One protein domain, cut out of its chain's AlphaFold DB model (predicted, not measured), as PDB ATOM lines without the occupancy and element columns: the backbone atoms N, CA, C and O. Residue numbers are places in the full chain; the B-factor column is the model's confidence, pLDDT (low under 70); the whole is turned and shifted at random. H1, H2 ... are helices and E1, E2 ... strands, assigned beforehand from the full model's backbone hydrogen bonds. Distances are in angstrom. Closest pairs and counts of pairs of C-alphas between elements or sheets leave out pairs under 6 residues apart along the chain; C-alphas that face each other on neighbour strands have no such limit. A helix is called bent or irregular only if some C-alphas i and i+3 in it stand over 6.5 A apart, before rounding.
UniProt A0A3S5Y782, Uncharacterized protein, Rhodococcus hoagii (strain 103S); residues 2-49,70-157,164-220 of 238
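AT A GLANCE: This is residues 2 to 49, 70 to 157 and 164 to 220 of the 238 residues of an uncharacterized protein of Rhodococcus hoagii (strain 103S) (UniProt A0A3S5Y782). A strongly twisted, curled sheet of six strands has two helices, H3 and H4, covering one face, and a small flat sheet of four strands stands partly face to face with it, the strands of the two sheets crossed. H2 packs on H3, and H1 lies farthest out, coming close to H2 and H4 with its first residues. The printed part has 193 residues, with four named helices and ten named strands in the order H1 H2 H3 E1 E2 E3 E4 E5 E6 H4 E7 E8 E9 E10; the class is mixed, helices and strands. The large sheet runs E1 E3 E4 E5 E6 E2 and is mixed, and the small one runs E9 E8 E7 E10 and is antiparallel. The whole is compact, with a radius of gyration of the C-alphas of 16.8 A and spans of 47 by 39 by 39 A.

IN THESE COORDINATES: H1 takes residues 3 to 16, 19.9 A long, from C-alpha 3 at (-7.758, 35.662, -31.668). H2 is residues 28 to 44, 24.1 A. H3, the longest helix, is residues 72 to 91, 30.7 A, with C-alpha 72 at (-23.712, 25.401, -46.375); it is neither bent nor irregular, but only just: C-alphas 74 and 77 are 6.4 A apart. E1 is residues 95 to 98, 9.2 A, and E2 is residues 103 to 105, 5.6 A. E3, residues 113 to 119, spans 19.3 A; E4, residues 127 to 132, 16.2 A; E5, residues 142 to 148, 20.0 A; E6, residues 151 to 157, 16.9 A. H4 is residues 169 to 184, 22.3 A. E7, residues 188 to 193, spans 16.9 A; E8, residues 196 to 201, 17.0 A; E9, residues 204 to 208, 14.0 A; E10, residues 217 to 220, 10.7 A, ends at C-alpha 220 at (1.449, 12.740, -25.480).

HOW THE PARTS SIT: E3 E4 E5 E6 form a meander, each strand the antiparallel neighbour of the one before, with N 115 and O 129 at 2.8 A, N 130 and O 144 at 2.9 A, and N 145 and O 155 at 2.9 A. Edge strand E1 is antiparallel to E3, with N 98 and O 116 at 2.9 A. Edge strand E2 is parallel to E6, with N 104 and O 151 at 2.8 A. H3 and H4 lie on the same face of this sheet, making two layers, at heights of 9.1 A and 9.7 A over the sheet. H3 and H4 touch at Val 78 and Leu 173, their closest C-alphas 6.4 A apart, at a shallow tilt of 30 degrees, the same way. H2 touches H3 at a steep tilt of 55 degrees, opposite ways, the closest C-alphas being those of Phe 41 and Ala 84, 5.1 A. H1 is close to but not clearly touching H2, at Trp 4 and Cys 31, whose C-alphas are 6.7 A apart. E7 E8 E9 E10 form a Greek key, a meander of three strands whose first is also the antiparallel neighbour of the fourth; N 191 and O 198 are 2.9 A apart, N 199 and O 206 2.8 A, and N 190 and O 219 2.9 A. The two sheets form a sandwich, two sheets face to face, their facing parts 10.1 A centre to centre and their strands at 75 degrees. Every O i to N i+4 pair is within hydrogen-bond range in H1 and H4; H2 has 12 of 13 and H3 12 of 16.

THE WHOLE: The two C-alphas farthest apart, those of Gly 18 and Asp 136, are 50.7 A from each other. Residues 50 to 69 and 158 to 163 are not printed; the C-alphas on either side of these cuts are 15.8 A and 15.5 A apart. Of the links that are printed whole, H1 to H2, with 11 residues, is long. The mean pLDDT of the printed part is 94.6, and no printed residue is under 70.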
ATOM      1  N   SER A   2      -6.492  39.833 -33.846       95.50
ATOM      2  CA  SER A   2      -6.521  38.387 -34.031       95.50
ATOM      3  C   SER A   2      -6.959  37.675 -32.749       95.50
ATOM      4  O   SER A   2      -6.952  38.252 -31.652       95.50
ATOM      5  N   TRP A   3      -7.343  36.402 -32.857       97.06
ATOM      6  CA  TRP A   3      -7.758  35.662 -31.668       97.06
ATOM      7  C   TRP A   3      -6.587  35.431 -30.701       97.06
ATOM      8  O   TRP A   3      -6.800  35.471 -29.490       97.06
ATOM      9  N   TRP A   4      -5.350  35.280 -31.195       97.19
ATOM     10  CA  TRP A   4      -4.162  35.119 -30.348       97.19
ATOM     11  C   TRP A   4      -3.788  36.399 -29.595       97.19
ATOM     12  O   TRP A   4      -3.410  36.340 -28.422       97.19
ATOM     13  N   GLU A   5      -3.960  37.573 -30.209       96.50
ATOM     14  CA  GLU A   5      -3.816  38.866 -29.526       96.50
ATOM     15  C   GLU A   5      -4.857  39.027 -28.414       96.50
ATOM     16  O   GLU A   5      -4.522  39.411 -27.284       96.50
ATOM     17  N   ARG A   6      -6.117  38.693 -28.721       96.38
ATOM     18  CA  ARG A   6      -7.225  38.713 -27.760       96.38
ATOM     19  C   ARG A   6      -6.980  37.730 -26.617       96.38
ATOM     20  O   ARG A   6      -7.158  38.106 -25.461       96.38
ATOM     21  N   TYR A   7      -6.518  36.517 -26.922       95.12
ATOM     22  CA  TYR A   7      -6.161  35.492 -25.941       95.12
ATOM     23  C   TYR A   7      -5.078  36.009 -24.989       95.12
ATOM     24  O   TYR A   7      -5.284  36.056 -23.778       95.12
ATOM     25  N   ASN A   8      -3.956  36.496 -25.526       95.56
ATOM     26  CA  ASN A   8      -2.854  37.016 -24.718       95.56
ATOM     27  C   ASN A   8      -3.265  38.213 -23.856       95.56
ATOM     28  O   ASN A   8      -2.853  38.315 -22.701       95.56
ATOM     29  N   THR A   9      -4.091  39.110 -24.394       95.50
ATOM     30  CA  THR A   9      -4.645  40.241 -23.640       95.50
ATOM     31  C   THR A   9      -5.549  39.759 -22.504       95.50
ATOM     32  O   THR A   9      -5.422  40.236 -21.376       95.50
ATOM     33  N   GLY A  10      -6.413  38.776 -22.773       93.25
ATOM     34  CA  GLY A  10      -7.287  38.164 -21.776       93.25
ATOM     35  C   GLY A  10      -6.510  37.514 -20.631       93.25
ATOM     36  O   GLY A  10      -6.792  37.804 -19.472       93.25
ATOM     37  N   ILE A  11      -5.485  36.713 -20.941       91.50
ATOM     38  CA  ILE A  11      -4.647  36.053 -19.927       91.50
ATOM     39  C   ILE A  11      -3.902  37.069 -19.058       91.50
ATOM     40  O   ILE A  11      -3.929  36.949 -17.834       91.50
ATOM     41  N   ARG A  12      -3.308  38.113 -19.652       92.94
ATOM     42  CA  ARG A  12      -2.637  39.179 -18.881       92.94
ATOM     43  C   ARG A  12      -3.598  39.874 -17.919       92.94
ATOM     44  O   ARG A  12      -3.270  40.043 -16.749       92.94
ATOM     45  N   ARG A  13      -4.811  40.195 -18.378       91.75
ATOM     46  CA  ARG A  13      -5.859  40.770 -17.524       91.75
ATOM     47  C   ARG A  13      -6.267  39.814 -16.398       91.75
ATOM     48  O   ARG A  13      -6.507  40.249 -15.278       91.75
ATOM     49  N   MET A  14      -6.327  38.511 -16.673       88.69
ATOM     50  CA  MET A  14      -6.600  37.493 -15.654       88.69
ATOM     51  C   MET A  14      -5.518  37.495 -14.567       88.69
ATOM     52  O   MET A  14      -5.847  37.562 -13.378       88.69
ATOM     53  N   HIS A  15      -4.244  37.541 -14.967       89.06
ATOM     54  CA  HIS A  15      -3.104  37.611 -14.048       89.06
ATOM     55  C   HIS A  15      -3.131  38.867 -13.174       89.06
ATOM     56  O   HIS A  15      -2.885  38.768 -11.974       89.06
ATOM     57  N   GLU A  16      -3.500  40.024 -13.729       89.81
ATOM     58  CA  GLU A  16      -3.674  41.273 -12.966       89.81
ATOM     59  C   GLU A  16      -4.719  41.138 -11.846       89.81
ATOM     60  O   GLU A  16      -4.589  41.760 -10.792       89.81
ATOM     61  N   THR A  17      -5.737  40.296 -12.044       87.44
ATOM     62  CA  THR A  17      -6.779  40.020 -11.042       87.44
ATOM     63  C   THR A  17      -6.432  38.884 -10.071       87.44
ATOM     64  O   THR A  17      -7.240  38.563  -9.201       87.44
ATOM     65  N   GLY A  18      -5.245  38.275 -10.195       80.00
ATOM     66  CA  GLY A  18      -4.792  37.158  -9.356       80.00
ATOM     67  C   GLY A  18      -5.359  35.785  -9.742       80.00
ATOM     68  O   GLY A  18      -5.166  34.823  -9.001       80.00
ATOM     69  N   TRP A  19      -6.037  35.675 -10.889       73.69
ATOM     70  CA  TRP A  19      -6.608  34.428 -11.406       73.69
ATOM     71  C   TRP A  19      -5.748  33.849 -12.543       73.69
ATOM     72  O   TRP A  19      -5.145  34.589 -13.315       73.69
ATOM     73  N   GLY A  20      -5.708  32.517 -12.670       73.69
ATOM     74  CA  GLY A  20      -5.069  31.831 -13.805       73.69
ATOM     75  C   GLY A  20      -3.546  31.882 -13.851       73.69
ATOM     76  O   GLY A  20      -2.976  31.939 -14.939       73.69
ATOM     77  N   ALA A  21      -2.879  31.868 -12.693       73.56
ATOM     78  CA  ALA A  21      -1.415  31.837 -12.607       73.56
ATOM     79  C   ALA A  21      -0.780  30.631 -13.334       73.56
ATOM     80  O   ALA A  21       0.407  30.645 -13.648       73.56
ATOM     81  N   ASP A  22      -1.564  29.588 -13.595       74.44
ATOM     82  CA  ASP A  22      -1.191  28.381 -14.324       74.44
ATOM     83  C   ASP A  22      -1.406  28.473 -15.845       74.44
ATOM     84  O   ASP A  22      -0.890  27.625 -16.576       74.44
ATOM     85  N   VAL A  23      -2.114  29.498 -16.335       80.31
ATOM     86  CA  VAL A  23      -2.376  29.702 -17.764       80.31
ATOM     87  C   VAL A  23      -1.344  30.660 -18.350       80.31
ATOM     88  O   VAL A  23      -1.252  31.823 -17.957       80.31
ATOM     89  N   ALA A  24      -0.565  30.174 -19.316       85.06
ATOM     90  CA  ALA A  24       0.447  30.968 -20.000       85.06
ATOM     91  C   ALA A  24      -0.127  31.705 -21.220       85.06
ATOM     92  O   ALA A  24      -1.009  31.203 -21.926       85.06
ATOM     93  N   VAL A  25       0.431  32.887 -21.496       91.56
ATOM     94  CA  VAL A  25       0.279  33.552 -22.796       91.56
ATOM     95  C   VAL A  25       0.926  32.704 -23.896       91.56
ATOM     96  O   VAL A  25       1.875  31.959 -23.647       91.56
ATOM     97  N   LEU A  26       0.436  32.840 -25.123       93.38
ATOM     98  CA  LEU A  26       1.108  32.336 -26.314       93.38
ATOM     99  C   LEU A  26       2.449  33.059 -26.463       93.38
ATOM    100  O   LEU A  26       2.510  34.291 -26.349       93.38
ATOM    101  N   SER A  27       3.517  32.290 -26.686       92.56
ATOM    102  CA  SER A  27       4.848  32.847 -26.916       92.56
ATOM    103  C   SER A  27       4.877  33.657 -28.210       92.56
ATOM    104  O   SER A  27       3.994  33.543 -29.063       92.56
ATOM    105  N   ARG A  28       5.922  34.467 -28.376       93.25
ATOM    106  CA  ARG A  28       6.127  35.225 -29.612       93.25
ATOM    107  C   ARG A  28       6.225  34.292 -30.819       93.25
ATOM    108  O   ARG A  28       5.619  34.573 -31.837       93.25
ATOM    109  N   GLU A  29       6.919  33.172 -30.674       93.75
ATOM    110  CA  GLU A  29       7.139  32.192 -31.739       93.75
ATOM    111  C   GLU A  29       5.827  31.510 -32.170       93.75
ATOM    112  O   GLU A  29       5.653  31.195 -33.346       93.75
ATOM    113  N   ILE A  30       4.887  31.307 -31.236       95.00
ATOM    114  CA  ILE A  30       3.534  30.823 -31.552       95.00
ATOM    115  C   ILE A  30       2.731  31.905 -32.277       95.00
ATOM    116  O   ILE A  30       2.063  31.600 -33.261       95.00
ATOM    117  N   CYS A  31       2.797  33.161 -31.824       96.31
ATOM    118  CA  CYS A  31       2.141  34.265 -32.527       96.31
ATOM    119  C   CYS A  31       2.682  34.412 -33.957       96.31
ATOM    120  O   CYS A  31       1.887  34.500 -34.879       96.31
ATOM    121  N   GLU A  32       4.003  34.334 -34.154       96.25
ATOM    122  CA  GLU A  32       4.642  34.377 -35.478       96.25
ATOM    123  C   GLU A  32       4.181  33.211 -36.377       96.25
ATOM    124  O   GLU A  32       4.003  33.390 -37.577       96.25
ATOM    125  N   LEU A  33       3.949  32.010 -35.824       97.50
ATOM    126  CA  LEU A  33       3.338  30.910 -36.584       97.50
ATOM    127  C   LEU A  33       1.901  31.233 -37.005       97.50
ATOM    128  O   LEU A  33       1.535  30.985 -38.149       97.50
ATOM    129  N   LEU A  34       1.085  31.764 -36.096       98.31
ATOM    130  CA  LEU A  34      -0.303  32.110 -36.403       98.31
ATOM    131  C   LEU A  34      -0.394  33.265 -37.407       98.31
ATOM    132  O   LEU A  34      -1.260  33.225 -38.277       98.31
ATOM    133  N   ASP A  35       0.526  34.229 -37.340       98.56
ATOM    134  CA  ASP A  35       0.659  35.306 -38.322       98.56
ATOM    135  C   ASP A  35       1.001  34.743 -39.718       98.56
ATOM    136  O   ASP A  35       0.393  35.147 -40.709       98.56
ATOM    137  N   ASP A  36       1.906  33.759 -39.817       98.62
ATOM    138  CA  ASP A  36       2.229  33.084 -41.087       98.62
ATOM    139  C   ASP A  36       1.032  32.306 -41.658       98.62
ATOM    140  O   ASP A  36       0.785  32.320 -42.873       98.62
ATOM    141  N   VAL A  37       0.270  31.627 -40.794       98.75
ATOM    142  CA  VAL A  37      -0.970  30.944 -41.191       98.75
ATOM    143  C   VAL A  37      -1.995  31.963 -41.670       98.75
ATOM    144  O   VAL A  37      -2.643  31.721 -42.684       98.75
ATOM    145  N   ASP A  38      -2.114  33.118 -41.014       98.62
ATOM    146  CA  ASP A  38      -3.035  34.176 -41.424       98.62
ATOM    147  C   ASP A  38      -2.660  34.803 -42.768       98.62
ATOM    148  O   ASP A  38      -3.508  34.949 -43.651       98.62
ATOM    149  N   ALA A  39      -1.370  35.068 -42.983       98.50
ATOM    150  CA  ALA A  39      -0.857  35.548 -44.261       98.50
ATOM    151  C   ALA A  39      -1.097  34.536 -45.395       98.50
ATOM    152  O   ALA A  39      -1.478  34.912 -46.505       98.50
ATOM    153  N   THR A  40      -0.916  33.243 -45.117       98.75
ATOM    154  CA  THR A  40      -1.195  32.172 -46.084       98.75
ATOM    155  C   THR A  40      -2.696  32.027 -46.339       98.75
ATOM    156  O   THR A  40      -3.126  31.856 -47.482       98.75
ATOM    157  N   PHE A  41      -3.504  32.157 -45.289       98.62
ATOM    158  CA  PHE A  41      -4.957  32.089 -45.350       98.62
ATOM    159  C   PHE A  41      -5.568  33.240 -46.151       98.62
ATOM    160  O   PHE A  41      -6.537  33.025 -46.873       98.62
ATOM    161  N   ALA A  42      -4.961  34.428 -46.139       97.94
ATOM    162  CA  ALA A  42      -5.370  35.529 -47.012       97.94
ATOM    163  C   ALA A  42      -5.328  35.158 -48.511       97.94
ATOM    164  O   ALA A  42      -6.034  35.766 -49.316       97.94
ATOM    165  N   VAL A  43      -4.527  34.153 -48.889       97.56
ATOM    166  CA  VAL A  43      -4.465  33.616 -50.254       97.56
ATOM    167  C   VAL A  43      -5.399  32.419 -50.425       97.56
ATOM    168  O   VAL A  43      -6.191  32.408 -51.366       97.56
ATOM    169  N   THR A  44      -5.330  31.411 -49.547       95.31
ATOM    170  CA  THR A  44      -6.149  30.188 -49.692       95.31
ATOM    171  C   THR A  44      -7.639  30.459 -49.492       95.31
ATOM    172  O   THR A  44      -8.469  29.880 -50.186       95.31
ATOM    173  N   GLY A  45      -7.979  31.376 -48.586       96.44
ATOM    174  CA  GLY A  45      -9.340  31.784 -48.246       96.44
ATOM    175  C   GLY A  45      -9.848  33.010 -49.001       96.44
ATOM    176  O   GLY A  45     -10.894  33.549 -48.646       96.44
ATOM    177  N   ALA A  46      -9.155  33.472 -50.049       96.81
ATOM    178  CA  ALA A  46      -9.536  34.686 -50.782       96.81
ATOM    179  C   ALA A  46     -10.969  34.639 -51.358       96.81
ATOM    180  O   ALA A  46     -11.591  35.682 -51.559       96.81
ATOM    181  N   ALA A  47     -11.497  33.437 -51.614       96.31
ATOM    182  CA  ALA A  47     -12.853  33.204 -52.111       96.31
ATOM    183  C   ALA A  47     -13.866  32.817 -51.013       96.31
ATOM    184  O   ALA A  47     -15.023  32.551 -51.321       96.31
ATOM    185  N   THR A  48     -13.453  32.776 -49.744       96.75
ATOM    186  CA  THR A  48     -14.279  32.337 -48.611       96.75
ATOM    187  C   THR A  48     -14.408  33.481 -47.601       96.75
ATOM    188  O   THR A  48     -13.626  33.552 -46.648       96.75
ATOM    189  N   PRO A  49     -15.334  34.434 -47.818       95.69
ATOM    190  CA  PRO A  49     -15.484  35.578 -46.928       95.69
ATOM    191  C   PRO A  49     -15.903  35.129 -45.524       95.69
ATOM    192  O   PRO A  49     -16.753  34.254 -45.363       95.69
ATOM    193  N   THR A  70     -29.135  27.409 -44.074       91.06
ATOM    194  CA  THR A  70     -29.415  28.384 -45.141       91.06
ATOM    195  C   THR A  70     -28.249  28.566 -46.118       91.06
ATOM    196  O   THR A  70     -28.454  28.880 -47.291       91.06
ATOM    197  N   ASN A  71     -27.008  28.392 -45.659       91.00
ATOM    198  CA  ASN A  71     -25.815  28.648 -46.472       91.00
ATOM    199  C   ASN A  71     -24.681  27.658 -46.148       91.00
ATOM    200  O   ASN A  71     -23.742  28.030 -45.440       91.00
ATOM    201  N   PRO A  72     -24.738  26.410 -46.647       92.75
ATOM    202  CA  PRO A  72     -23.712  25.401 -46.375       92.75
ATOM    203  C   PRO A  72     -22.340  25.744 -46.974       92.75
ATOM    204  O   PRO A  72     -21.306  25.373 -46.419       92.75
ATOM    205  N   GLU A  73     -22.296  26.491 -48.081       93.81
ATOM    206  CA  GLU A  73     -21.040  26.844 -48.758       93.81
ATOM    207  C   GLU A  73     -20.152  27.776 -47.923       93.81
ATOM    208  O   GLU A  73     -18.932  27.774 -48.104       93.81
ATOM    209  N   LYS A  74     -20.711  28.521 -46.952       95.94
ATOM    210  CA  LYS A  74     -19.921  29.388 -46.054       95.94
ATOM    211  C   LYS A  74     -18.824  28.611 -45.317       95.94
ATOM    212  O   LYS A  74     -17.737  29.137 -45.083       95.94
ATOM    213  N   PHE A  75     -19.061  27.332 -45.021       97.12
ATOM    214  CA  PHE A  75     -18.126  26.486 -44.277       97.12
ATOM    215  C   PHE A  75     -16.868  26.088 -45.071       97.12
ATOM    216  O   PHE A  75     -15.896  25.625 -44.471       97.12
ATOM    217  N   LEU A  76     -16.800  26.383 -46.380       97.19
ATOM    218  CA  LEU A  76     -15.560  26.282 -47.168       97.19
ATOM    219  C   LEU A  76     -14.391  27.066 -46.549       97.19
ATOM    220  O   LEU A  76     -13.231  26.718 -46.768       97.19
ATOM    221  N   ILE A  77     -14.674  28.095 -45.744       98.50
ATOM    222  CA  ILE A  77     -13.645  28.869 -45.047       98.50
ATOM    223  C   ILE A  77     -12.766  28.006 -44.127       98.50
ATOM    224  O   ILE A  77     -11.565  28.256 -44.004       98.50
ATOM    225  N   VAL A  78     -13.336  26.966 -43.506       98.38
ATOM    226  CA  VAL A  78     -12.606  26.068 -42.598       98.38
ATOM    227  C   VAL A  78     -11.643  25.193 -43.397       98.38
ATOM    228  O   VAL A  78     -10.482  25.035 -43.016       98.38
ATOM    229  N   VAL A  79     -12.083  24.713 -44.563       98.38
ATOM    230  CA  VAL A  79     -11.242  23.975 -45.516       98.38
ATOM    231  C   VAL A  79     -10.068  24.842 -45.975       98.38
ATOM    232  O   VAL A  79      -8.916  24.408 -45.930       98.38
ATOM    233  N   ALA A  80     -10.328  26.098 -46.346       98.69
ATOM    234  CA  ALA A  80      -9.285  27.034 -46.759       98.69
ATOM    235  C   ALA A  80      -8.262  27.321 -45.643       98.69
ATOM    236  O   ALA A  80      -7.063  27.464 -45.917       98.69
ATOM    237  N   ARG A  81      -8.695  27.363 -44.376       98.81
ATOM    238  CA  ARG A  81      -7.794  27.513 -43.222       98.81
ATOM    239  C   ARG A  81      -6.973  26.251 -42.957       98.81
ATOM    240  O   ARG A  81      -5.780  26.363 -42.689       98.81
ATOM    241  N   ALA A  82      -7.557  25.062 -43.104       98.75
ATOM    242  CA  ALA A  82      -6.828  23.795 -43.003       98.75
ATOM    243  C   ALA A  82      -5.737  23.672 -44.086       98.75
ATOM    244  O   ALA A  82      -4.618  23.223 -43.814       98.75
ATOM    245  N   GLN A  83      -6.018  24.155 -45.299       98.69
ATOM    246  CA  GLN A  83      -5.026  24.265 -46.374       98.69
ATOM    247  C   GLN A  83      -3.904  25.257 -46.035       98.69
ATOM    248  O   GLN A  83      -2.738  24.976 -46.315       98.69
ATOM    249  N   ALA A  84      -4.226  26.395 -45.406       98.88
ATOM    250  CA  ALA A  84      -3.218  27.358 -44.965       98.88
ATOM    251  C   ALA A  84      -2.264  26.742 -43.931       98.88
ATOM    252  O   ALA A  84      -1.048  26.847 -44.082       98.88
ATOM    253  N   TRP A  85      -2.804  26.026 -42.942       98.81
ATOM    254  CA  TRP A  85      -2.013  25.265 -41.972       98.81
ATOM    255  C   TRP A  85      -1.100  24.241 -42.636       98.81
ATOM    256  O   TRP A  85       0.100  24.227 -42.375       98.81
ATOM    257  N   THR A  86      -1.663  23.424 -43.528       98.75
ATOM    258  CA  THR A  86      -0.916  22.411 -44.284       98.75
ATOM    259  C   THR A  86       0.286  23.037 -44.980       98.75
ATOM    260  O   THR A  86       1.420  22.598 -44.796       98.75
ATOM    261  N   ARG A  87       0.054  24.123 -45.724       98.75
ATOM    262  CA  ARG A  87       1.102  24.811 -46.471       98.75
ATOM    263  C   ARG A  87       2.181  25.391 -45.563       98.75
ATOM    264  O   ARG A  87       3.353  25.175 -45.834       98.75
ATOM    265  N   VAL A  88       1.811  26.068 -44.476       98.69
ATOM    266  CA  VAL A  88       2.791  26.655 -43.547       98.69
ATOM    267  C   VAL A  88       3.662  25.584 -42.891       98.69
ATOM    268  O   VAL A  88       4.875  25.762 -42.785       98.69
ATOM    269  N   LEU A  89       3.076  24.461 -42.467       98.25
ATOM    270  CA  LEU A  89       3.824  23.381 -41.818       98.25
ATOM    271  C   LEU A  89       4.796  22.687 -42.786       98.25
ATOM    272  O   LEU A  89       5.921  22.362 -42.391       98.25
ATOM    273  N   LEU A  90       4.394  22.512 -44.050       98.25
ATOM    274  CA  LEU A  90       5.256  21.992 -45.115       98.25
ATOM    275  C   LEU A  90       6.362  22.989 -45.494       98.25
ATOM    276  O   LEU A  90       7.532  22.615 -45.538       98.25
ATOM    277  N   ASP A  91       6.022  24.265 -45.704       97.88
ATOM    278  CA  ASP A  91       6.968  25.315 -46.111       97.88
ATOM    279  C   ASP A  91       8.026  25.584 -45.022       97.88
ATOM    280  O   ASP A  91       9.183  25.884 -45.328       97.88
ATOM    281  N   ARG A  92       7.670  25.415 -43.740       95.62
ATOM    282  CA  ARG A  92       8.613  25.471 -42.608       95.62
ATOM    283  C   ARG A  92       9.492  24.220 -42.478       95.62
ATOM    284  O   ARG A  92      10.414  24.215 -41.661       95.62
ATOM    285  N   GLY A  93       9.225  23.167 -43.252       96.62
ATOM    286  CA  GLY A  93       9.935  21.889 -43.181       96.62
ATOM    287  C   GLY A  93       9.685  21.122 -41.880       96.62
ATOM    288  O   GLY A  93      10.505  20.291 -41.495       96.62
ATOM    289  N   TRP A  94       8.589  21.421 -41.175       96.94
ATOM    290  CA  TRP A  94       8.241  20.757 -39.912       96.94
ATOM    291  C   TRP A  94       7.538  19.422 -40.131       96.94
ATOM    292  O   TRP A  94       7.523  18.587 -39.229       96.94
ATOM    293  N   ALA A  95       6.997  19.209 -41.328       97.50
ATOM    294  CA  ALA A  95       6.416  17.947 -41.740       97.50
ATOM    295  C   ALA A  95       6.651  17.656 -43.219       97.50
ATOM    296  O   ALA A  95       7.062  18.517 -44.000       97.50
ATOM    297  N   ARG A  96       6.337  16.419 -43.588       97.94
ATOM    298  CA  ARG A  96       6.159  15.964 -44.964       97.94
ATOM    299  C   ARG A  96       4.804  15.283 -45.101       97.94
ATOM    300  O   ARG A  96       4.282  14.745 -44.129       97.94
ATOM    301  N   GLU A  97       4.263  15.266 -46.312       97.94
ATOM    302  CA  GLU A  97       3.074  14.465 -46.588       97.94
ATOM    303  C   GLU A  97       3.388  12.966 -46.461       97.94
ATOM    304  O   GLU A  97       4.463  12.495 -46.856       97.94
ATOM    305  N   ALA A  98       2.440  12.223 -45.899       96.56
ATOM    306  CA  ALA A  98       2.450  10.771 -45.823       96.56
ATOM    307  C   ALA A  98       1.230  10.196 -46.569       96.56
ATOM    308  O   ALA A  98       0.202  10.862 -46.682       96.56
ATOM    309  N   PRO A  99       1.329   8.969 -47.114       92.19
ATOM    310  CA  PRO A  99       0.298   8.427 -47.999       92.19
ATOM    311  C   PRO A  99      -0.964   7.931 -47.282       92.19
ATOM    312  O   PRO A  99      -2.005   7.833 -47.923       92.19
ATOM    313  N   HIS A 100      -0.869   7.537 -46.011       90.69
ATOM    314  CA  HIS A 100      -1.994   7.051 -45.209       90.69
ATOM    315  C   HIS A 100      -1.658   7.124 -43.717       90.69
ATOM    316  O   HIS A 100      -0.497   7.312 -43.347       90.69
ATOM    317  N   VAL A 101      -2.679   6.936 -42.884       93.00
ATOM    318  CA  VAL A 101      -2.563   6.768 -41.436       93.00
ATOM    319  C   VAL A 101      -3.430   5.591 -40.994       93.00
ATOM    320  O   VAL A 101      -4.503   5.361 -41.556       93.00
ATOM    321  N   ASP A 102      -2.983   4.849 -39.985       95.88
ATOM    322  CA  ASP A 102      -3.846   3.890 -39.302       95.88
ATOM    323  C   ASP A 102      -4.740   4.627 -38.303       95.88
ATOM    324  O   ASP A 102      -4.290   5.527 -37.600       95.88
ATOM    325  N   TRP A 103      -6.007   4.237 -38.196       97.06
ATOM    326  CA  TRP A 103      -6.952   4.878 -37.283       97.06
ATOM    327  C   TRP A 103      -7.100   4.084 -35.981       97.06
ATOM    328  O   TRP A 103      -7.262   2.866 -35.979       97.06
ATOM    329  N   ALA A 104      -7.075   4.787 -34.852       97.44
ATOM    330  CA  ALA A 104      -7.544   4.289 -33.562       97.44
ATOM    331  C   ALA A 104      -8.985   4.729 -33.314       97.44
ATOM    332  O   ALA A 104      -9.817   3.911 -32.930       97.44
ATOM    333  N   LEU A 105      -9.292   6.001 -33.576       96.12
ATOM    334  CA  LEU A 105     -10.637   6.563 -33.466       96.12
ATOM    335  C   LEU A 105     -10.954   7.341 -34.743       96.12
ATOM    336  O   LEU A 105     -10.415   8.432 -34.942       96.12
ATOM    337  N   ARG A 106     -11.805   6.768 -35.600       95.25
ATOM    338  CA  ARG A 106     -12.118   7.315 -36.933       95.25
ATOM    339  C   ARG A 106     -12.930   8.616 -36.860       95.25
ATOM    340  O   ARG A 106     -13.565   8.841 -35.829       95.25
ATOM    341  N   PRO A 107     -12.966   9.426 -37.939       93.50
ATOM    342  CA  PRO A 107     -13.938  10.507 -38.140       93.50
ATOM    343  C   PRO A 107     -15.400  10.053 -37.957       93.50
ATOM    344  O   PRO A 107     -15.670   8.851 -37.998       93.50
ATOM    345  N   PHE A 108     -16.333  10.980 -37.685       88.81
ATOM    346  CA  PHE A 108     -17.765  10.620 -37.656       88.81
ATOM    347  C   PHE A 108     -18.269  10.427 -39.081       88.81
ATOM    348  O   PHE A 108     -18.828   9.378 -39.407       88.81
ATOM    349  N   ASP A 109     -17.967  11.399 -39.935       85.62
ATOM    350  CA  ASP A 109     -18.225  11.311 -41.360       85.62
ATOM    351  C   ASP A 109     -17.257  10.332 -42.032       85.62
ATOM    352  O   ASP A 109     -16.036  10.388 -41.867       85.62
ATOM    353  N   THR A 110     -17.801   9.398 -42.809       81.94
ATOM    354  CA  THR A 110     -16.985   8.493 -43.623       81.94
ATOM    355  C   THR A 110     -16.673   9.120 -44.974       81.94
ATOM    356  O   THR A 110     -17.574   9.619 -45.644       81.94
ATOM    357  N   GLY A 111     -15.434   8.971 -45.436       83.38
ATOM    358  CA  GLY A 111     -14.980   9.539 -46.703       83.38
ATOM    359  C   GLY A 111     -14.176  10.817 -46.481       83.38
ATOM    360  O   GLY A 111     -13.600  11.006 -45.414       83.38
ATOM    361  N   GLY A 112     -14.099  11.653 -47.513       91.06
ATOM    362  CA  GLY A 112     -13.298  12.873 -47.495       91.06
ATOM    363  C   GLY A 112     -11.887  12.705 -48.061       91.06
ATOM    364  O   GLY A 112     -11.424  11.606 -48.368       91.06
ATOM    365  N   ALA A 113     -11.226  13.842 -48.259       94.94
ATOM    366  CA  ALA A 113      -9.839  13.910 -48.693       94.94
ATOM    367  C   ALA A 113      -8.935  14.057 -47.465       94.94
ATOM    368  O   ALA A 113      -8.979  15.083 -46.780       94.94
ATOM    369  N   GLU A 114      -8.141  13.025 -47.184       95.75
ATOM    370  CA  GLU A 114      -7.182  13.001 -46.079       95.75
ATOM    371  C   GLU A 114      -5.856  13.653 -46.493       95.75
ATOM    372  O   GLU A 114      -5.238  13.267 -47.486       95.75
ATOM    373  N   THR A 115      -5.387  14.599 -45.682       98.19
ATOM    374  CA  THR A 115      -4.020  15.121 -45.722       98.19
ATOM    375  C   THR A 115      -3.307  14.700 -44.444       98.19
ATOM    376  O   THR A 115      -3.627  15.192 -43.359       98.19
ATOM    377  N   VAL A 116      -2.340  13.789 -44.567       98.50
ATOM    378  CA  VAL A 116      -1.528  13.300 -43.444       98.50
ATOM    379  C   VAL A 116      -0.180  14.009 -43.453       98.50
ATOM    380  O   VAL A 116       0.570  13.923 -44.425       98.50
ATOM    381  N   LEU A 117       0.133  14.694 -42.358       98.69
ATOM    382  CA  LEU A 117       1.381  15.413 -42.148       98.69
ATOM    383  C   LEU A 117       2.204  14.690 -41.088       98.69
ATOM    384  O   LEU A 117       1.878  14.713 -39.899       98.69
ATOM    385  N   GLU A 118       3.276  14.044 -41.535       98.19
ATOM    386  CA  GLU A 118       4.219  13.344 -40.673       98.19
ATOM    387  C   GLU A 118       5.312  14.317 -40.206       98.19
ATOM    388  O   GLU A 118       5.992  14.911 -41.056       98.19
ATOM    389  N   PRO A 119       5.488  14.512 -38.887       97.38
ATOM    390  CA  PRO A 119       6.434  15.479 -38.356       97.38
ATOM    391  C   PRO A 119       7.884  15.054 -38.589       97.38
ATOM    392  O   PRO A 119       8.215  13.873 -38.644       97.38
ATOM    393  N   ALA A 120       8.777  16.039 -38.664       94.56
ATOM    394  CA  ALA A 120      10.212  15.814 -38.829       94.56
ATOM    395  C   ALA A 120      10.959  15.507 -37.512       94.56
ATOM    396  O   ALA A 120      12.140  15.163 -37.549       94.56
ATOM    397  N   VAL A 121      10.307  15.681 -36.358       94.12
ATOM    398  CA  VAL A 121      10.923  15.586 -35.023       94.12
ATOM    399  C   VAL A 121      10.417  14.352 -34.280       94.12
ATOM    400  O   VAL A 121       9.216  14.105 -34.222       94.12
ATOM    401  N   ASP A 122      11.331  13.609 -33.654       91.50
ATOM    402  CA  ASP A 122      10.989  12.435 -32.849       91.50
ATOM    403  C   ASP A 122      10.067  12.789 -31.671       91.50
ATOM    404  O   ASP A 122      10.267  13.774 -30.958       91.50
ATOM    405  N   GLY A 123       9.058  11.947 -31.439       92.50
ATOM    406  CA  GLY A 123       8.071  12.124 -30.370       92.50
ATOM    407  C   GLY A 123       6.959  13.123 -30.698       92.50
ATOM    408  O   GLY A 123       5.927  13.119 -30.023       92.50
ATOM    409  N   ALA A 124       7.117  13.950 -31.736       96.50
ATOM    410  CA  ALA A 124       5.982  14.634 -32.331       96.50
ATOM    411  C   ALA A 124       5.079  13.598 -33.010       96.50
ATOM    412  O   ALA A 124       5.547  12.584 -33.527       96.50
ATOM    413  N   VAL A 125       3.773  13.843 -32.991       97.62
ATOM    414  CA  VAL A 125       2.790  12.924 -33.577       97.62
ATOM    415  C   VAL A 125       2.272  13.453 -34.915       97.62
ATOM    416  O   VAL A 125       2.192  14.677 -35.068       97.62
ATOM    417  N   PRO A 126       1.891  12.572 -35.862       98.31
ATOM    418  CA  PRO A 126       1.241  12.983 -37.101       98.31
ATOM    419  C   PRO A 126       0.003  13.839 -36.859       98.31
ATOM    420  O   PRO A 126      -0.741  13.602 -35.906       98.31
ATOM    421  N   LEU A 127      -0.208  14.813 -37.743       98.81
ATOM    422  CA  LEU A 127      -1.435  15.596 -37.867       98.81
ATOM    423  C   LEU A 127      -2.185  15.098 -39.100       98.81
ATOM    424  O   LEU A 127      -1.608  14.989 -40.179       98.81
ATOM    425  N   VAL A 128      -3.476  14.842 -38.949       98.62
ATOM    426  CA  VAL A 128      -4.352  14.420 -40.039       98.62
ATOM    427  C   VAL A 128      -5.472  15.440 -40.162       98.62
ATOM    428  O   VAL A 128      -6.188  15.712 -39.196       98.62
ATOM    429  N   LEU A 129      -5.614  16.009 -41.356       98.56
ATOM    430  CA  LEU A 129      -6.699  16.915 -41.716       98.56
ATOM    431  C   LEU A 129      -7.546  16.226 -42.779       98.56
ATOM    432  O   LEU A 129      -7.080  16.020 -43.896       98.56
ATOM    433  N   THR A 130      -8.777  15.850 -42.437       97.94
ATOM    434  CA  THR A 130      -9.712  15.253 -43.406       97.94
ATOM    435  C   THR A 130     -10.736  16.292 -43.812       97.94
ATOM    436  O   THR A 130     -11.448  16.808 -42.958       97.94
ATOM    437  N   THR A 131     -10.790  16.617 -45.101       97.38
ATOM    438  CA  THR A 131     -11.818  17.507 -45.653       97.38
ATOM    439  C   THR A 131     -13.009  16.683 -46.113       97.38
ATOM    440  O   THR A 131     -12.875  15.882 -47.041       97.38
ATOM    441  N   HIS A 132     -14.171  16.930 -45.520       95.50
ATOM    442  CA  HIS A 132     -15.430  16.312 -45.919       95.50
ATOM    443  C   HIS A 132     -16.234  17.287 -46.766       95.50
ATOM    444  O   HIS A 132     -16.402  18.459 -46.420       95.50
ATOM    445  N   THR A 133     -16.698  16.809 -47.915       92.38
ATOM    446  CA  THR A 133     -17.554  17.580 -48.819       92.38
ATOM    447  C   THR A 133     -19.007  17.161 -48.625       92.38
ATOM    448  O   THR A 133     -19.244  15.954 -48.522       92.38
ATOM    449  N   PRO A 134     -19.974  18.096 -48.669       88.62
ATOM    450  CA  PRO A 134     -21.393  17.766 -48.629       88.62
ATOM    451  C   PRO A 134     -21.763  16.701 -49.662       88.62
ATOM    452  O   PRO A 134     -21.413  16.823 -50.840       88.62
ATOM    453  N   VAL A 135     -22.482  15.669 -49.229       86.31
ATOM    454  CA  VAL A 135     -23.038  14.643 -50.128       86.31
ATOM    455  C   VAL A 135     -24.440  15.005 -50.628       86.31
ATOM    456  O   VAL A 135     -24.872  14.496 -51.661       86.31
ATOM    457  N   ASP A 136     -25.125  15.913 -49.929       84.50
ATOM    458  CA  ASP A 136     -26.425  16.490 -50.276       84.50
ATOM    459  C   ASP A 136     -26.588  17.888 -49.632       84.50
ATOM    460  O   ASP A 136     -25.615  18.469 -49.145       84.50
ATOM    461  N   SER A 137     -27.800  18.452 -49.677       77.81
ATOM    462  CA  SER A 137     -28.121  19.786 -49.150       77.81
ATOM    463  C   SER A 137     -28.152  19.894 -47.627       77.81
ATOM    464  O   SER A 137     -28.122  21.013 -47.124       77.81
ATOM    465  N   ASP A 138     -28.230  18.770 -46.916       79.50
ATOM    466  CA  ASP A 138     -28.351  18.722 -45.455       79.50
ATOM    467  C   ASP A 138     -26.974  18.550 -44.789       79.50
ATOM    468  O   ASP A 138     -26.836  18.676 -43.572       79.50
ATOM    469  N   HIS A 139     -25.936  18.298 -45.593       87.00
ATOM    470  CA  HIS A 139     -24.550  18.195 -45.155       87.00
ATOM    471  C   HIS A 139     -23.769  19.475 -45.465       87.00
ATOM    472  O   HIS A 139     -24.078  20.249 -46.371       87.00
ATOM    473  N   ILE A 140     -22.699  19.681 -44.709       93.56
ATOM    474  CA  ILE A 140     -21.848  20.866 -44.785       93.56
ATOM    475  C   ILE A 140     -20.398  20.476 -45.043       93.56
ATOM    476  O   ILE A 140     -20.007  19.320 -44.893       93.56
ATOM    477  N   PHE A 141     -19.589  21.452 -45.448       95.81
ATOM    478  CA  PHE A 141     -18.145  21.262 -45.452       95.81
ATOM    479  C   PHE A 141     -17.651  21.189 -44.010       95.81
ATOM    480  O   PHE A 141     -17.884  22.119 -43.237       95.81
ATOM    481  N   THR A 142     -16.941  20.119 -43.666       97.00
ATOM    482  CA  THR A 142     -16.291  19.970 -42.360       97.00
ATOM    483  C   THR A 142     -14.821  19.606 -42.534       97.00
ATOM    484  O   THR A 142     -14.389  19.071 -43.563       97.00
ATOM    485  N   VAL A 143     -14.025  19.928 -41.521       98.31
ATOM    486  CA  VAL A 143     -12.655  19.445 -41.385       98.31
ATOM    487  C   VAL A 143     -12.557  18.628 -40.110       98.31
ATOM    488  O   VAL A 143     -12.734  19.153 -39.011       98.31
ATOM    489  N   THR A 144     -12.218  17.349 -40.245       98.31
ATOM    490  CA  THR A 144     -11.777  16.552 -39.103       98.31
ATOM    491  C   THR A 144     -10.310  16.841 -38.814       98.31
ATOM    492  O   THR A 144      -9.459  16.680 -39.691       98.31
ATOM    493  N   VAL A 145     -10.007  17.208 -37.567       98.62
ATOM    494  CA  VAL A 145      -8.641  17.296 -37.041       98.62
ATOM    495  C   VAL A 145      -8.362  16.052 -36.210       98.62
ATOM    496  O   VAL A 145      -9.078  15.762 -35.247       98.62
ATOM    497  N   ALA A 146      -7.313  15.322 -36.564       98.50
ATOM    498  CA  ALA A 146      -6.875  14.129 -35.857       98.50
ATOM    499  C   ALA A 146      -5.358  14.133 -35.642       98.50
ATOM    500  O   ALA A 146      -4.620  14.843 -36.327       98.50
ATOM    501  N   ALA A 147      -4.899  13.353 -34.665       98.56
ATOM    502  CA  ALA A 147      -3.477  13.225 -34.369       98.56
ATOM    503  C   ALA A 147      -3.103  11.835 -33.865       98.56
ATOM    504  O   ALA A 147      -3.951  11.133 -33.312       98.56
ATOM    505  N   GLY A 148      -1.825  11.483 -33.986       98.06
ATOM    506  CA  GLY A 148      -1.296  10.205 -33.511       98.06
ATOM    507  C   GLY A 148      -1.010   9.215 -34.630       98.06
ATOM    508  O   GLY A 148      -1.413   9.403 -35.774       98.06
ATOM    509  N   ASP A 149      -0.310   8.152 -34.255       95.56
ATOM    510  CA  ASP A 149      -0.092   6.960 -35.066       95.56
ATOM    511  C   ASP A 149      -0.210   5.740 -34.132       95.56
ATOM    512  O   ASP A 149       0.720   5.465 -33.365       95.56
ATOM    513  N   PRO A 150      -1.385   5.089 -34.050       97.31
ATOM    514  CA  PRO A 150      -2.595   5.328 -34.846       97.31
ATOM    515  C   PRO A 150      -3.331   6.641 -34.500       97.31
ATOM    516  O   PRO A 150      -3.335   7.091 -33.350       97.31
ATOM    517  N   ALA A 151      -4.004   7.231 -35.491       97.94
ATOM    518  CA  ALA A 151      -4.691   8.516 -35.408       97.94
ATOM    519  C   ALA A 151      -5.991   8.474 -34.596       97.94
ATOM    520  O   ALA A 151      -6.808   7.552 -34.685       97.94
ATOM    521  N   VAL A 152      -6.217   9.541 -33.836       98.25
ATOM    522  CA  VAL A 152      -7.422   9.782 -33.046       98.25
ATOM    523  C   VAL A 152      -8.078  11.072 -33.519       98.25
ATOM    524  O   VAL A 152      -7.457  12.134 -33.441       98.25
ATOM    525  N   ARG A 153      -9.345  11.002 -33.953       96.81
ATOM    526  CA  ARG A 153     -10.203  12.182 -34.153       96.81
ATOM    527  C   ARG A 153     -10.255  13.014 -32.870       96.81
ATOM    528  O   ARG A 153     -10.723  12.532 -31.839       96.81
ATOM    529  N   LEU A 154      -9.842  14.276 -32.961       97.19
ATOM    530  CA  LEU A 154      -9.895  15.244 -31.862       97.19
ATOM    531  C   LEU A 154     -11.106  16.175 -31.979       97.19
ATOM    532  O   LEU A 154     -11.745  16.484 -30.973       97.19
ATOM    533  N   ALA A 155     -11.413  16.611 -33.200       96.19
ATOM    534  CA  ALA A 155     -12.520  17.511 -33.495       96.19
ATOM    535  C   ALA A 155     -13.009  17.350 -34.935       96.19
ATOM    536  O   ALA A 155     -12.261  16.917 -35.810       96.19
ATOM    537  N   GLU A 156     -14.252  17.748 -35.158       96.00
ATOM    538  CA  GLU A 156     -14.865  17.951 -36.466       96.00
ATOM    539  C   GLU A 156     -15.371  19.390 -36.481       96.00
ATOM    540  O   GLU A 156     -15.976  19.827 -35.502       96.00
ATOM    541  N   ILE A 157     -14.983  20.164 -37.495       97.56
ATOM    542  CA  ILE A 157     -15.162  21.617 -37.485       97.56
ATOM    543  C   ILE A 157     -15.835  22.062 -38.788       97.56
ATOM    544  O   ILE A 157     -15.236  21.891 -39.853       97.56
ATOM    545  N   ALA A 164     -28.950  27.778 -36.005       95.94
ATOM    546  CA  ALA A 164     -28.945  27.982 -34.549       95.94
ATOM    547  C   ALA A 164     -27.580  27.755 -33.873       95.94
ATOM    548  O   ALA A 164     -27.295  28.323 -32.817       95.94
ATOM    549  N   CYS A 165     -26.735  26.900 -34.454       95.44
ATOM    550  CA  CYS A 165     -25.401  26.598 -33.934       95.44
ATOM    551  C   CYS A 165     -24.317  27.527 -34.500       95.44
ATOM    552  O   CYS A 165     -23.145  27.380 -34.141       95.44
ATOM    553  N   ASP A 166     -24.670  28.480 -35.368       95.69
ATOM    554  CA  ASP A 166     -23.710  29.376 -36.001       95.69
ATOM    555  C   ASP A 166     -23.062  30.322 -34.977       95.69
ATOM    556  O   ASP A 166     -23.709  31.168 -34.367       95.69
ATOM    557  N   ARG A 167     -21.743  30.196 -34.803       94.56
ATOM    558  CA  ARG A 167     -20.933  31.050 -33.915       94.56
ATOM    559  C   ARG A 167     -20.080  32.067 -34.672       94.56
ATOM    560  O   ARG A 167     -19.191  32.684 -34.082       94.56
ATOM    561  N   GLY A 168     -20.319  32.236 -35.969       97.06
ATOM    562  CA  GLY A 168     -19.500  33.058 -36.850       97.06
ATOM    563  C   GLY A 168     -18.207  32.364 -37.275       97.06
ATOM    564  O   GLY A 168     -17.674  31.483 -36.592       97.06
ATOM    565  N   SER A 169     -17.629  32.816 -38.389       97.94
ATOM    566  CA  SER A 169     -16.408  32.203 -38.925       97.94
ATOM    567  C   SER A 169     -15.215  32.332 -37.982       97.94
ATOM    568  O   SER A 169     -14.386  31.432 -37.905       97.94
ATOM    569  N   ALA A 170     -15.118  33.439 -37.240       97.69
ATOM    570  CA  ALA A 170     -14.001  33.680 -36.329       97.69
ATOM    571  C   ALA A 170     -13.889  32.598 -35.241       97.69
ATOM    572  O   ALA A 170     -12.776  32.201 -34.902       97.69
ATOM    573  N   ALA A 171     -15.020  32.097 -34.732       97.38
ATOM    574  CA  ALA A 171     -15.033  31.034 -33.732       97.38
ATOM    575  C   ALA A 171     -14.558  29.694 -34.317       97.38
ATOM    576  O   ALA A 171     -13.762  29.006 -33.685       97.38
ATOM    577  N   LEU A 172     -14.988  29.359 -35.539       98.19
ATOM    578  CA  LEU A 172     -14.585  28.126 -36.226       98.19
ATOM    579  C   LEU A 172     -13.091  28.118 -36.565       98.19
ATOM    580  O   LEU A 172     -12.404  27.121 -36.347       98.19
ATOM    581  N   LEU A 173     -12.576  29.245 -37.066       98.69
ATOM    582  CA  LEU A 173     -11.154  29.399 -37.376       98.69
ATOM    583  C   LEU A 173     -10.294  29.323 -36.110       98.69
ATOM    584  O   LEU A 173      -9.265  28.654 -36.107       98.69
ATOM    585  N   GLU A 174     -10.734  29.953 -35.018       98.50
ATOM    586  CA  GLU A 174     -10.059  29.854 -33.724       98.50
ATOM    587  C   GLU A 174     -10.082  28.421 -33.164       98.50
ATOM    588  O   GLU A 174      -9.075  27.970 -32.618       98.50
ATOM    589  N   GLU A 175     -11.185  27.680 -33.302       98.25
ATOM    590  CA  GLU A 175     -11.243  26.278 -32.869       98.25
ATOM    591  C   GLU A 175     -10.274  25.396 -33.664       98.25
ATOM    592  O   GLU A 175      -9.511  24.634 -33.060       98.25
ATOM    593  N   LEU A 176     -10.250  25.538 -34.992       98.75
ATOM    594  CA  LEU A 176      -9.319  24.813 -35.856       98.75
ATOM    595  C   LEU A 176      -7.868  25.123 -35.478       98.75
ATOM    596  O   LEU A 176      -7.079  24.206 -35.245       98.75
ATOM    597  N   ASP A 177      -7.533  26.410 -35.356       98.75
ATOM    598  CA  ASP A 177      -6.192  26.855 -34.989       98.75
ATOM    599  C   ASP A 177      -5.764  26.297 -33.630       98.75
ATOM    600  O   ASP A 177      -4.628  25.859 -33.481       98.75
ATOM    601  N   ARG A 178      -6.654  26.278 -32.630       98.12
ATOM    602  CA  ARG A 178      -6.337  25.753 -31.294       98.12
ATOM    603  C   ARG A 178      -6.040  24.258 -31.312       98.12
ATOM    604  O   ARG A 178      -5.125  23.830 -30.607       98.12
ATOM    605  N   TRP A 179      -6.780  23.472 -32.094       98.50
ATOM    606  CA  TRP A 179      -6.525  22.035 -32.219       98.50
ATOM    607  C   TRP A 179      -5.225  21.740 -32.951       98.50
ATOM    608  O   TRP A 179      -4.405  20.980 -32.436       98.50
ATOM    609  N   VAL A 180      -5.006  22.380 -34.101       98.69
ATOM    610  CA  VAL A 180      -3.756  22.219 -34.850       98.69
ATOM    611  C   VAL A 180      -2.570  22.682 -34.004       98.69
ATOM    612  O   VAL A 180      -1.579  21.965 -33.883       98.69
ATOM    613  N   LEU A 181      -2.689  23.824 -33.326       97.69
ATOM    614  CA  LEU A 181      -1.629  24.345 -32.471       97.69
ATOM    615  C   LEU A 181      -1.333  23.430 -31.281       97.69
ATOM    616  O   LEU A 181      -0.163  23.244 -30.986       97.69
ATOM    617  N   ALA A 182      -2.337  22.833 -30.627       97.25
ATOM    618  CA  ALA A 182      -2.109  21.893 -29.523       97.25
ATOM    619  C   ALA A 182      -1.294  20.657 -29.947       97.25
ATOM    620  O   ALA A 182      -0.541  20.106 -29.146       97.25
ATOM    621  N   ILE A 183      -1.443  20.219 -31.200       98.12
ATOM    622  CA  ILE A 183      -0.646  19.130 -31.778       98.12
ATOM    623  C   ILE A 183       0.777  19.624 -32.056       98.12
ATOM    624  O   ILE A 183       1.746  19.032 -31.585       98.12
ATOM    625  N   VAL A 184       0.896  20.727 -32.799       97.56
ATOM    626  CA  VAL A 184       2.175  21.247 -33.306       97.56
ATOM    627  C   VAL A 184       3.067  21.767 -32.178       97.56
ATOM    628  O   VAL A 184       4.286  21.601 -32.219       97.56
ATOM    629  N   ASP A 185       2.488  22.378 -31.146       95.31
ATOM    630  CA  ASP A 185       3.227  22.877 -29.986       95.31
ATOM    631  C   ASP A 185       3.483  21.814 -28.909       95.31
ATOM    632  O   ASP A 185       4.108  22.121 -27.894       95.31
ATOM    633  N   GLY A 186       3.030  20.575 -29.122       95.38
ATOM    634  CA  GLY A 186       3.214  19.465 -28.189       95.38
ATOM    635  C   GLY A 186       2.387  19.573 -26.906       95.38
ATOM    636  O   GLY A 186       2.628  18.843 -25.950       95.38
ATOM    637  N   SER A 187       1.413  20.479 -26.830       95.19
ATOM    638  CA  SER A 187       0.526  20.595 -25.671       95.19
ATOM    639  C   SER A 187      -0.733  19.743 -25.828       95.19
ATOM    640  O   SER A 187      -1.832  20.215 -25.550       95.19
ATOM    641  N   LEU A 188      -0.582  18.479 -26.239       97.25
ATOM    642  CA  LEU A 188      -1.678  17.527 -26.426       97.25
ATOM    643  C   LEU A 188      -1.391  16.198 -25.717       97.25
ATOM    644  O   LEU A 188      -0.351  15.575 -25.920       97.25
ATOM    645  N   GLN A 189      -2.363  15.734 -24.937       97.75
ATOM    646  CA  GLN A 189      -2.399  14.408 -24.330       97.75
ATOM    647  C   GLN A 189      -3.725  13.727 -24.669       97.75
ATOM    648  O   GLN A 189      -4.794  14.311 -24.492       97.75
ATOM    649  N   VAL A 190      -3.647  12.480 -25.120       97.94
ATOM    650  CA  VAL A 190      -4.788  11.682 -25.565       97.94
ATOM    651  C   VAL A 190      -4.741  10.310 -24.906       97.94
ATOM    652  O   VAL A 190      -3.697   9.663 -24.866       97.94
ATOM    653  N   ALA A 191      -5.886   9.852 -24.415       97.25
ATOM    654  CA  ALA A 191      -6.127   8.470 -24.030       97.25
ATOM    655  C   ALA A 191      -7.520   8.059 -24.511       97.25
ATOM    656  O   ALA A 191      -8.501   8.740 -24.217       97.25
ATOM    657  N   VAL A 192      -7.606   6.963 -25.257       96.88
ATOM    658  CA  VAL A 192      -8.848   6.428 -25.818       96.88
ATOM    659  C   VAL A 192      -8.934   4.943 -25.498       96.88
ATOM    660  O   VAL A 192      -8.033   4.164 -25.818       96.88
ATOM    661  N   HIS A 193     -10.039   4.552 -24.880       94.62
ATOM    662  CA  HIS A 193     -10.358   3.189 -24.474       94.62
ATOM    663  C   HIS A 193     -11.814   2.868 -24.834       94.62
ATOM    664  O   HIS A 193     -12.568   3.740 -25.257       94.62
ATOM    665  N   ALA A 194     -12.225   1.608 -24.674       90.00
ATOM    666  CA  ALA A 194     -13.576   1.169 -25.036       90.00
ATOM    667  C   ALA A 194     -14.694   1.869 -24.237       90.00
ATOM    668  O   ALA A 194     -15.819   1.976 -24.715       90.00
ATOM    669  N   ASP A 195     -14.393   2.331 -23.025       88.19
ATOM    670  CA  ASP A 195     -15.318   2.997 -22.106       88.19
ATOM    671  C   ASP A 195     -15.284   4.530 -22.201       88.19
ATOM    672  O   ASP A 195     -16.164   5.192 -21.646       88.19
ATOM    673  N   GLY A 196     -14.331   5.108 -22.941       93.00
ATOM    674  CA  GLY A 196     -14.301   6.543 -23.193       93.00
ATOM    675  C   GLY A 196     -12.977   7.094 -23.715       93.00
ATOM    676  O   GLY A 196     -11.982   6.387 -23.874       93.00
ATOM    677  N   ALA A 197     -12.981   8.400 -23.965       94.81
ATOM    678  CA  ALA A 197     -11.817   9.182 -24.354       94.81
ATOM    679  C   ALA A 197     -11.554  10.320 -23.365       94.81
ATOM    680  O   ALA A 197     -12.474  10.910 -22.797       94.81
ATOM    681  N   SER A 198     -10.276  10.651 -23.216       96.06
ATOM    682  CA  SER A 198      -9.760  11.820 -22.516       96.06
ATOM    683  C   SER A 198      -8.764  12.520 -23.432       96.06
ATOM    684  O   SER A 198      -7.716  11.968 -23.763       96.06
ATOM    685  N   ILE A 199      -9.110  13.730 -23.860       96.44
ATOM    686  CA  ILE A 199      -8.286  14.589 -24.707       96.44
ATOM    687  C   ILE A 199      -8.015  15.868 -23.926       96.44
ATOM    688  O   ILE A 199      -8.936  16.551 -23.478       96.44
ATOM    689  N   ARG A 200      -6.745  16.205 -23.741       95.69
ATOM    690  CA  ARG A 200      -6.324  17.356 -22.944       95.69
ATOM    691  C   ARG A 200      -5.316  18.172 -23.715       95.69
ATOM    692  O   ARG A 200      -4.376  17.619 -24.277       95.69
ATOM    693  N   SER A 201      -5.482  19.482 -23.677       95.00
ATOM    694  CA  SER A 201      -4.524  20.423 -24.217       95.00
ATOM    695  C   SER A 201      -4.336  21.633 -23.319       95.00
ATOM    696  O   SER A 201      -5.043  21.829 -22.329       95.00
ATOM    697  N   SER A 202      -3.382  22.483 -23.678       91.56
ATOM    698  CA  SER A 202      -3.215  23.795 -23.044       91.56
ATOM    699  C   SER A 202      -4.428  24.728 -23.210       91.56
ATOM    700  O   SER A 202      -4.510  25.740 -22.518       91.56
ATOM    701  N   PHE A 203      -5.384  24.392 -24.087       91.62
ATOM    702  CA  PHE A 203      -6.628  25.141 -24.292       91.62
ATOM    703  C   PHE A 203      -7.838  24.563 -23.548       91.62
ATOM    704  O   PHE A 203      -8.908  25.171 -23.574       91.62
ATOM    705  N   GLY A 204      -7.696  23.412 -22.887       89.88
ATOM    706  CA  GLY A 204      -8.771  22.790 -22.120       89.88
ATOM    707  C   GLY A 204      -8.740  21.269 -22.176       89.88
ATOM    708  O   GLY A 204      -7.783  20.656 -22.637       89.88
ATOM    709  N   ALA A 205      -9.803  20.639 -21.693       90.88
ATOM    710  CA  ALA A 205      -9.969  19.195 -21.752       90.88
ATOM    711  C   ALA A 205     -11.355  18.847 -22.295       90.88
ATOM    712  O   ALA A 205     -12.334  19.529 -21.993       90.88
ATOM    713  N   ARG A 206     -11.429  17.772 -23.077       91.00
ATOM    714  CA  ARG A 206     -12.663  17.130 -23.529       91.00
ATOM    715  C   ARG A 206     -12.597  15.649 -23.171       91.00
ATOM    716  O   ARG A 206     -11.533  15.036 -23.196       91.00
ATOM    717  N   GLY A 207     -13.738  15.070 -22.834       90.12
ATOM    718  CA  GLY A 207     -13.858  13.640 -22.600       90.12
ATOM    719  C   GLY A 207     -15.295  13.193 -22.781       90.12
ATOM    720  O   GLY A 207     -16.212  14.013 -22.756       90.12
ATOM    721  N   GLY A 208     -15.489  11.900 -22.996       89.69
ATOM    722  CA  GLY A 208     -16.809  11.358 -23.282       89.69
ATOM    723  C   GLY A 208     -16.753   9.912 -23.738       89.69
ATOM    724  O   GLY A 208     -15.689   9.292 -23.773       89.69
ATOM    725  N   THR A 209     -17.918   9.380 -24.083       90.12
ATOM    726  CA  THR A 209     -18.032   8.068 -24.717       90.12
ATOM    727  C   THR A 209     -17.449   8.108 -26.127       90.12
ATOM    728  O   THR A 209     -17.407   9.154 -26.776       90.12
ATOM    729  N   VAL A 210     -16.977   6.957 -26.601       89.31
ATOM    730  CA  VAL A 210     -16.360   6.834 -27.924       89.31
ATOM    731  C   VAL A 210     -17.257   6.047 -28.865       89.31
ATOM    732  O   VAL A 210     -17.898   5.072 -28.477       89.31
ATOM    733  N   GLN A 211     -17.282   6.472 -30.123       88.56
ATOM    734  CA  GLN A 211     -17.865   5.747 -31.248       88.56
ATOM    735  C   GLN A 211     -16.798   5.642 -32.338       88.56
ATOM    736  O   GLN A 211     -15.956   6.535 -32.448       88.56
ATOM    737  N   HIS A 212     -16.851   4.576 -33.143       91.81
ATOM    738  CA  HIS A 212     -15.866   4.293 -34.197       91.81
ATOM    739  C   HIS A 212     -14.439   4.058 -33.669       91.81
ATOM    740  O   HIS A 212     -13.457   4.528 -34.245       91.81
ATOM    741  N   LEU A 213     -14.341   3.352 -32.536       95.81
ATOM    742  CA  LEU A 213     -13.074   2.888 -31.977       95.81
ATOM    743  C   LEU A 213     -12.626   1.612 -32.697       95.81
ATOM    744  O   LEU A 213     -13.264   0.568 -32.551       95.81
ATOM    745  N   ASP A 214     -11.506   1.692 -33.403       96.31
ATOM    746  CA  ASP A 214     -10.849   0.542 -34.027       96.31
ATOM    747  C   ASP A 214      -9.912  -0.147 -33.027       96.31
ATOM    748  O   ASP A 214      -9.901  -1.373 -32.909       96.31
ATOM    749  N   GLN A 215      -9.149   0.646 -32.267       96.69
ATOM    750  CA  GLN A 215      -8.242   0.149 -31.234       96.69
ATOM    751  C   GLN A 215      -7.983   1.196 -30.140       96.69
ATOM    752  O   GLN A 215      -7.906   2.389 -30.438       96.69
ATOM    753  N   PRO A 216      -7.817   0.781 -28.870       96.94
ATOM    754  CA  PRO A 216      -7.377   1.678 -27.807       96.94
ATOM    755  C   PRO A 216      -5.986   2.256 -28.084       96.94
ATOM    756  O   PRO A 216      -5.110   1.557 -28.591       96.94
ATOM    757  N   THR A 217      -5.753   3.502 -27.680       97.75
ATOM    758  CA  THR A 217      -4.438   4.146 -27.797       97.75
ATOM    759  C   THR A 217      -4.265   5.243 -26.751       97.75
ATOM    760  O   THR A 217      -5.238   5.775 -26.214       97.75
ATOM    761  N   SER A 218      -3.019   5.592 -26.451       97.69
ATOM    762  CA  SER A 218      -2.693   6.742 -25.613       97.69
ATOM    763  C   SER A 218      -1.354   7.333 -26.019       97.69
ATOM    764  O   SER A 218      -0.390   6.586 -26.193       97.69
ATOM    765  N   PHE A 219      -1.271   8.656 -26.104       97.44
ATOM    766  CA  PHE A 219      -0.036   9.358 -26.431       97.44
ATOM    767  C   PHE A 219      -0.010  10.771 -25.840       97.44
ATOM    768  O   PHE A 219      -1.042  11.361 -25.515       97.44
ATOM    769  N   THR A 220       1.197  11.320 -25.740       96.81
ATOM    770  CA  THR A 220       1.449  12.740 -25.480       96.81
ATOM    771  C   THR A 220       2.296  13.256 -26.635       96.81
ATOM    772  O   THR A 220       3.325  12.655 -26.939       96.81
TER     773      THR A 220